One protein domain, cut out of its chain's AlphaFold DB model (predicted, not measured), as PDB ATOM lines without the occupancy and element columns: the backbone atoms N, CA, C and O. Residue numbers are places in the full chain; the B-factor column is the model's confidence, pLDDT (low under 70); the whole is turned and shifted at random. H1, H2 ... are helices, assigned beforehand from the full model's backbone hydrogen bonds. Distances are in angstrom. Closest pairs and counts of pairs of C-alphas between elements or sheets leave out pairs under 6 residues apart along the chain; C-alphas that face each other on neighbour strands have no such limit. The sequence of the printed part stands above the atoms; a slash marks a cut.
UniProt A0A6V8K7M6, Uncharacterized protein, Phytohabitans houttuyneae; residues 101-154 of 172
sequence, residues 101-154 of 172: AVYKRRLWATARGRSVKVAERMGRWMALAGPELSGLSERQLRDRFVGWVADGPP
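AT A GLANCE: This is residues 101 to 154 of the 172 residues of an uncharacterized protein of Phytohabitans houttuyneae (UniProt A0A6V8K7M6). One long helix, H2, runs roughly along the length of the domain, with H1 making a corner at its first end and H3 folding back across one side of it. The stretch after H3 returns toward H1, and the first and last printed C-alphas are 6.1 A apart. The 54 printed residues include three named helices, H1, H2, H3 in chain order, and no named strand; the class is all helix. The whole is compact, radius of gyration of the C-alphas 11.1 A, yet elongated, spanning 33 by 18 by 17 A.

HOW THE PARTS SIT: H2, residues 115 to 129, touches H1, residues 101 to 111, with residues 115 to 118 alone; the closest C-alphas, Ala 111 and Lys 117, are 6.1 A apart. Their steep tilt is 49 degrees, opposite ways. H2 touches H3, residues 138 to 145, with residues 122 to 126 alone; the closest C-alphas, Met 122 and Phe 145, are 5.8 A apart. Their steep tilt is 56 degrees, opposite ways. H1 and H3 are apart. In H1, H2 and H3 every O i to N i+4 pair is within hydrogen-bond range.

IN THESE COORDINATES: H2 measures 20.4 A, H1 15.3 A and H3 10.5 A. C-alpha 101 is at (97.895, -0.852, 47.897), C-alpha 145 at (100.820, 9.655, 45.601).

THE WHOLE: The C-alphas farthest apart, of Arg 112 and Gly 135, are 33.6 A apart. The printed part has no cut. The link H1 to H2 is tight, H2 to H3 short. No printed residue is under 70 in pLDDT.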
ATOM      1  N   ALA A 101      96.766   0.074  48.002       92.12
ATOM      2  CA  ALA A 101      97.895  -0.852  47.897       92.12
ATOM      3  C   ALA A 101      97.798  -1.803  46.684       92.12
ATOM      4  O   ALA A 101      98.822  -2.144  46.088       92.12
ATOM      5  N   VAL A 102      96.584  -2.210  46.289       89.06
ATOM      6  CA  VAL A 102      96.374  -3.085  45.122       89.06
ATOM      7  C   VAL A 102      96.701  -2.354  43.823       89.06
ATOM      8  O   VAL A 102      97.487  -2.868  43.024       89.06
ATOM      9  N   TYR A 103      96.174  -1.139  43.638       91.62
ATOM     10  CA  TYR A 103      96.489  -0.306  42.476       91.62
ATOM     11  C   TYR A 103      97.995  -0.039  42.386       91.62
ATOM     12  O   TYR A 103      98.592  -0.239  41.328       91.62
ATOM     13  N   LYS A 104      98.632   0.317  43.513       92.38
ATOM     14  CA  LYS A 104     100.086   0.520  43.601       92.38
ATOM     15  C   LYS A 104     100.862  -0.697  43.077       92.38
ATOM     16  O   LYS A 104     101.696  -0.547  42.188       92.38
ATOM     17  N   ARG A 105     100.551  -1.911  43.545       90.69
ATOM     18  CA  ARG A 105     101.191  -3.156  43.068       90.69
ATOM     19  C   ARG A 105     100.961  -3.420  41.581       90.69
ATOM     20  O   ARG A 105     101.913  -3.711  40.856       90.69
ATOM     21  N   ARG A 106      99.717  -3.303  41.107       88.94
ATOM     22  CA  ARG A 106      99.373  -3.547  39.693       88.94
ATOM     23  C   ARG A 106     100.057  -2.558  38.760       88.94
ATOM     24  O   ARG A 106     100.541  -2.947  37.696       88.94
ATOM     25  N   LEU A 107     100.141  -1.296  39.175       90.44
ATOM     26  CA  LEU A 107     100.849  -0.268  38.430       90.44
ATOM     27  C   LEU A 107     102.337  -0.615  38.292       90.44
ATOM     28  O   LEU A 107     102.874  -0.544  37.190       90.44
ATOM     29  N   TRP A 108     102.984  -1.072  39.364       90.25
ATOM     30  CA  TRP A 108     104.376  -1.532  39.306       90.25
ATOM     31  C   TRP A 108     104.588  -2.734  38.394       90.25
ATOM     32  O   TRP A 108     105.532  -2.740  37.597       90.25
ATOM     33  N   ALA A 109     103.700  -3.727  38.473       87.75
ATOM     34  CA  ALA A 109     103.742  -4.893  37.597       87.75
ATOM     35  C   ALA A 109     103.606  -4.477  36.121       87.75
ATOM     36  O   ALA A 109     104.423  -4.858  35.283       87.75
ATOM     37  N   THR A 110     102.644  -3.601  35.816       86.88
ATOM     38  CA  THR A 110     102.411  -3.067  34.462       86.88
ATOM     39  C   THR A 110     103.592  -2.223  33.973       86.88
ATOM     40  O   THR A 110     104.004  -2.302  32.813       86.88
ATOM     41  N   ALA A 111     104.209  -1.455  34.871       84.69
ATOM     42  CA  ALA A 111     105.416  -0.690  34.586       84.69
ATOM     43  C   ALA A 111     106.664  -1.574  34.401       84.69
ATOM     44  O   ALA A 111     107.689  -1.059  33.937       84.69
ATOM     45  N   ARG A 112     106.587  -2.883  34.694       88.38
ATOM     46  CA  ARG A 112     107.712  -3.835  34.738       88.38
ATOM     47  C   ARG A 112     108.822  -3.372  35.685       88.38
ATOM     48  O   ARG A 112     109.988  -3.355  35.306       88.38
ATOM     49  N   GLY A 113     108.450  -2.901  36.874       81.38
ATOM     50  CA  GLY A 113     109.427  -2.460  37.874       81.38
ATOM     51  C   GLY A 113     110.063  -1.087  37.620       81.38
ATOM     52  O   GLY A 113     110.960  -0.685  38.349       81.38
ATOM     53  N   ARG A 114     109.637  -0.347  36.587       85.06
ATOM     54  CA  ARG A 114     110.245   0.947  36.234       85.06
ATOM     55  C   ARG A 114     109.645   2.089  37.051       85.06
ATOM     56  O   ARG A 114     108.601   2.622  36.671       85.06
ATOM     57  N   SER A 115     110.347   2.502  38.104       84.19
ATOM     58  CA  SER A 115     109.959   3.597  39.010       84.19
ATOM     59  C   SER A 115     109.578   4.887  38.277       84.19
ATOM     60  O   SER A 115     108.536   5.461  38.569       84.19
ATOM     61  N   VAL A 116     110.335   5.289  37.248       84.75
ATOM     62  CA  VAL A 116     110.051   6.501  36.448       84.75
ATOM     63  C   VAL A 116     108.643   6.477  35.845       84.75
ATOM     64  O   VAL A 116     107.919   7.462  35.940       84.75
ATOM     65  N   LYS A 117     108.212   5.338  35.286       83.81
ATOM     66  CA  LYS A 117     106.868   5.212  34.694       83.81
ATOM     67  C   LYS A 117     105.762   5.279  35.742       83.81
ATOM     68  O   LYS A 117     104.671   5.774  35.466       83.81
ATOM     69  N   VAL A 118     106.035   4.761  36.937       86.69
ATOM     70  CA  VAL A 118     105.105   4.830  38.068       86.69
ATOM     71  C   VAL A 118     105.000   6.271  38.568       86.69
ATOM     72  O   VAL A 118     103.885   6.769  38.712       86.69
ATOM     73  N   ALA A 119     106.134   6.945  38.779       86.56
ATOM     74  CA  ALA A 119     106.196   8.335  39.230       86.56
ATOM     75  C   ALA A 119     105.464   9.268  38.262       86.56
ATOM     76  O   ALA A 119     104.624  10.051  38.690       86.56
ATOM     77  N   GLU A 120     105.712   9.124  36.958       85.19
ATOM     78  CA  GLU A 120     105.069   9.923  35.913       85.19
ATOM     79  C   GLU A 120     103.537   9.780  35.949       85.19
ATOM     80  O   GLU A 120     102.804  10.772  35.988       85.19
ATOM     81  N   ARG A 121     103.033   8.539  36.002       85.31
ATOM     82  CA  ARG A 121     101.587   8.293  36.067       85.31
ATOM     83  C   ARG A 121     100.986   8.821  37.368       85.31
ATOM     84  O   ARG A 121      99.905   9.404  37.340       85.31
ATOM     85  N   MET A 122     101.659   8.625  38.500       89.69
ATOM     86  CA  MET A 122     101.159   9.089  39.793       89.69
ATOM     87  C   MET A 122     101.216  10.609  39.950       89.69
ATOM     88  O   MET A 122     100.320  11.171  40.578       89.69
ATOM     89  N   GLY A 123     102.197  11.274  39.340       85.19
ATOM     90  CA  GLY A 123     102.292  12.731  39.298       85.19
ATOM     91  C   GLY A 123     101.083  13.365  38.610       85.19
ATOM     92  O   GLY A 123     100.498  14.303  39.147       85.19
ATOM     93  N   ARG A 124     100.619  12.784  37.490       84.44
ATOM     94  CA  ARG A 124      99.378  13.226  36.822       84.44
ATOM     95  C   ARG A 124      98.159  13.133  37.741       84.44
ATOM     96  O   ARG A 124      97.359  14.060  37.801       84.44
ATOM     97  N   TRP A 125      98.029  12.035  38.484       86.94
ATOM     98  CA  TRP A 125      96.926  11.873  39.431       86.94
ATOM     99  C   TRP A 125      97.026  12.811  40.636       86.94
ATOM    100  O   TRP A 125      96.005  13.327  41.076       86.94
ATOM    101  N   MET A 126      98.232  13.073  41.143       89.31
ATOM    102  CA  MET A 126      98.454  14.023  42.236       89.31
ATOM    103  C   MET A 126      98.048  15.447  41.836       89.31
ATOM    104  O   MET A 126      97.387  16.127  42.615       89.31
ATOM    105  N   ALA A 127      98.383  15.869  40.612       82.12
ATOM    106  CA  ALA A 127      97.992  17.175  40.083       82.12
ATOM    107  C   ALA A 127      96.464  17.325  39.977       82.12
ATOM    108  O   ALA A 127      95.923  18.376  40.309       82.12
ATOM    109  N   LEU A 128      95.761  16.257  39.582       82.25
ATOM    110  CA  LEU A 128      94.293  16.226  39.576       82.25
ATOM    111  C   LEU A 128      93.697  16.229  40.994       82.25
ATOM    112  O   LEU A 128      92.622  16.787  41.196       82.25
ATOM    113  N   ALA A 129      94.373  15.603  41.960       82.44
ATOM    114  CA  ALA A 129      93.887  15.464  43.330       82.44
ATOM    115  C   ALA A 129      94.114  16.696  44.200       82.44
ATOM    116  O   ALA A 129      93.310  16.950  45.092       82.44
ATOM    117  N   GLY A 130      95.182  17.456  43.950       85.06
ATOM    118  CA  GLY A 130      95.568  18.609  44.767       85.06
ATOM    119  C   GLY A 130      94.425  19.595  45.034       85.06
ATOM    120  O   GLY A 130      94.147  19.867  46.201       85.06
ATOM    121  N   PRO A 131      93.702  20.072  44.002       83.81
ATOM    122  CA  PRO A 131      92.579  20.990  44.196       83.81
ATOM    123  C   PRO A 131      91.406  20.398  44.996       83.81
ATOM    124  O   PRO A 131      90.702  21.131  45.684       83.81
ATOM    125  N   GLU A 132      91.179  19.084  44.914       82.12
ATOM    126  CA  GLU A 132      90.048  18.405  45.568       82.12
ATOM    127  C   GLU A 132      90.367  17.938  46.992       82.12
ATOM    128  O   GLU A 132      89.478  17.840  47.835       82.12
ATOM    129  N   LEU A 133      91.642  17.680  47.273       85.56
ATOM    130  CA  LEU A 133      92.169  17.315  48.584       85.56
ATOM    131  C   LEU A 133      92.849  18.518  49.250       85.56
ATOM    132  O   LEU A 133      93.912  18.375  49.851       85.56
ATOM    133  N   SER A 134      92.229  19.696  49.167       78.62
ATOM    134  CA  SER A 134      92.772  20.964  49.680       78.62
ATOM    135  C   SER A 134      93.034  20.980  51.194       78.62
ATOM    136  O   SER A 134      93.788  21.817  51.680       78.62
ATOM    137  N   GLY A 135      92.458  20.037  51.947       86.12
ATOM    138  CA  GLY A 135      92.760  19.823  53.366       86.12
ATOM    139  C   GLY A 135      94.090  19.108  53.640       86.12
ATOM    140  O   GLY A 135      94.492  19.003  54.798       86.12
ATOM    141  N   LEU A 136      94.770  18.591  52.611       85.12
ATOM    142  CA  LEU A 136      96.095  17.984  52.727       85.12
ATOM    143  C   LEU A 136      97.177  18.987  52.322       85.12
ATOM    144  O   LEU A 136      97.072  19.664  51.304       85.12
ATOM    145  N   SER A 137      98.270  19.020  53.081       85.81
ATOM    146  CA  SER A 137      99.483  19.729  52.664       85.81
ATOM    147  C   SER A 137     100.112  19.086  51.422       85.81
ATOM    148  O   SER A 137      99.964  17.885  51.175       85.81
ATOM    149  N   GLU A 138     100.911  19.859  50.686       83.00
ATOM    150  CA  GLU A 138     101.687  19.364  49.541       83.00
ATOM    151  C   GLU A 138     102.561  18.157  49.916       83.00
ATOM    152  O   GLU A 138     102.606  17.161  49.195       83.00
ATOM    153  N   ARG A 139     103.192  18.197  51.098       86.69
ATOM    154  CA  ARG A 139     103.959  17.068  51.642       86.69
ATOM    155  C   ARG A 139     103.090  15.819  51.789       86.69
ATOM    156  O   ARG A 139     103.511  14.749  51.368       86.69
ATOM    157  N   GLN A 140     101.886  15.939  52.349       89.06
ATOM    158  CA  GLN A 140     100.970  14.802  52.510       89.06
ATOM    159  C   GLN A 140     100.479  14.255  51.162       89.06
ATOM    160  O   GLN A 140     100.376  13.037  51.004       89.06
ATOM    161  N   LEU A 141     100.214  15.122  50.181       86.38
ATOM    162  CA  LEU A 141      99.859  14.708  48.820       86.38
ATOM    163  C   LEU A 141     101.009  13.960  48.144       86.38
ATOM    164  O   LEU A 141     100.809  12.861  47.621       86.38
ATOM    165  N   ARG A 142     102.223  14.509  48.218       87.56
ATOM    166  CA  ARG A 142     103.423  13.881  47.669       87.56
ATOM    167  C   ARG A 142     103.680  12.523  48.316       87.56
ATOM    168  O   ARG A 142     103.815  11.528  47.606       87.56
ATOM    169  N   ASP A 143     103.687  12.452  49.643       87.06
ATOM    170  CA  ASP A 143     103.927  11.204  50.373       87.06
ATOM    171  C   ASP A 143     102.876  10.134  49.990       87.06
ATOM    172  O   ASP A 143     103.215   8.974  49.738       87.06
ATOM    173  N   ARG A 144     101.605  10.533  49.832       94.00
ATOM    174  CA  ARG A 144     100.500   9.645  49.431       94.00
ATOM    175  C   ARG A 144     100.635   9.113  48.000       94.00
ATOM    176  O   ARG A 144     100.478   7.903  47.786       94.00
ATOM    177  N   PHE A 145     100.871   9.996  47.027       91.56
ATOM    178  CA  PHE A 145     100.820   9.655  45.601       91.56
ATOM    179  C   PHE A 145     102.156   9.142  45.060       91.56
ATOM    180  O   PHE A 145     102.145   8.181  44.291       91.56
ATOM    181  N   VAL A 146     103.288   9.716  45.476       89.62
ATOM    182  CA  VAL A 146     104.619   9.406  44.916       89.62
ATOM    183  C   VAL A 146     105.645   8.928  45.946       89.62
ATOM    184  O   VAL A 146     106.612   8.285  45.550       89.62
ATOM    185  N   GLY A 147     105.436   9.158  47.248       87.62
ATOM    186  CA  GLY A 147     106.429   8.851  48.292       87.62
ATOM    187  C   GLY A 147     106.866   7.385  48.362       87.62
ATOM    188  O   GLY A 147     107.990   7.090  48.728       87.62
ATOM    189  N   TRP A 148     106.008   6.468  47.927       90.25
ATOM    190  CA  TRP A 148     106.262   5.027  47.898       90.25
ATOM    191  C   TRP A 148     106.994   4.552  46.625       90.25
ATOM    192  O   TRP A 148     107.324   3.380  46.504       90.25
ATOM    193  N   VAL A 149     107.222   5.415  45.628       89.62
ATOM    194  CA  VAL A 149     107.776   4.998  44.323       89.62
ATOM    195  C   VAL A 149     109.282   4.716  44.381       89.62
ATOM    196  O   VAL A 149     109.790   3.939  43.576       89.62
ATOM    197  N   ALA A 150     110.013   5.309  45.323       80.31
ATOM    198  CA  ALA A 150     111.425   4.975  45.516       80.31
ATOM    199  C   ALA A 150     111.592   3.559  46.097       80.31
ATOM    200  O   ALA A 150     112.460   2.812  45.652       80.31
ATOM    201  N   ASP A 151     110.703   3.176  47.017       83.50
ATOM    202  CA  ASP A 151     110.791   1.922  47.776       83.50
ATOM    203  C   ASP A 151     110.166   0.717  47.051       83.50
ATOM    204  O   ASP A 151     110.350  -0.431  47.453       83.50
ATOM    205  N   GLY A 152     109.418   0.958  45.970       80.50
ATOM    206  CA  GLY A 152     108.652  -0.077  45.282       80.50
ATOM    207  C   GLY A 152     107.208  -0.187  45.783       80.50
ATOM    208  O   GLY A 152     106.756   0.569  46.643       80.50
ATOM    209  N   PRO A 153     106.402  -1.101  45.216       85.88
ATOM    210  CA  PRO A 153     105.020  -1.217  45.633       85.88
ATOM    211  C   PRO A 153     104.938  -1.754  47.067       85.88
ATOM    212  O   PRO A 153     105.753  -2.589  47.458       85.88
ATOM    213  N   PRO A 154     103.917  -1.346  47.842       83.00
ATOM    214  CA  PRO A 154     103.729  -1.879  49.181       83.00
ATOM    215  C   PRO A 154     103.570  -3.406  49.116       83.00
ATOM    216  O   PRO A 154     102.912  -3.907  48.187       83.00
TER     217      PRO A 154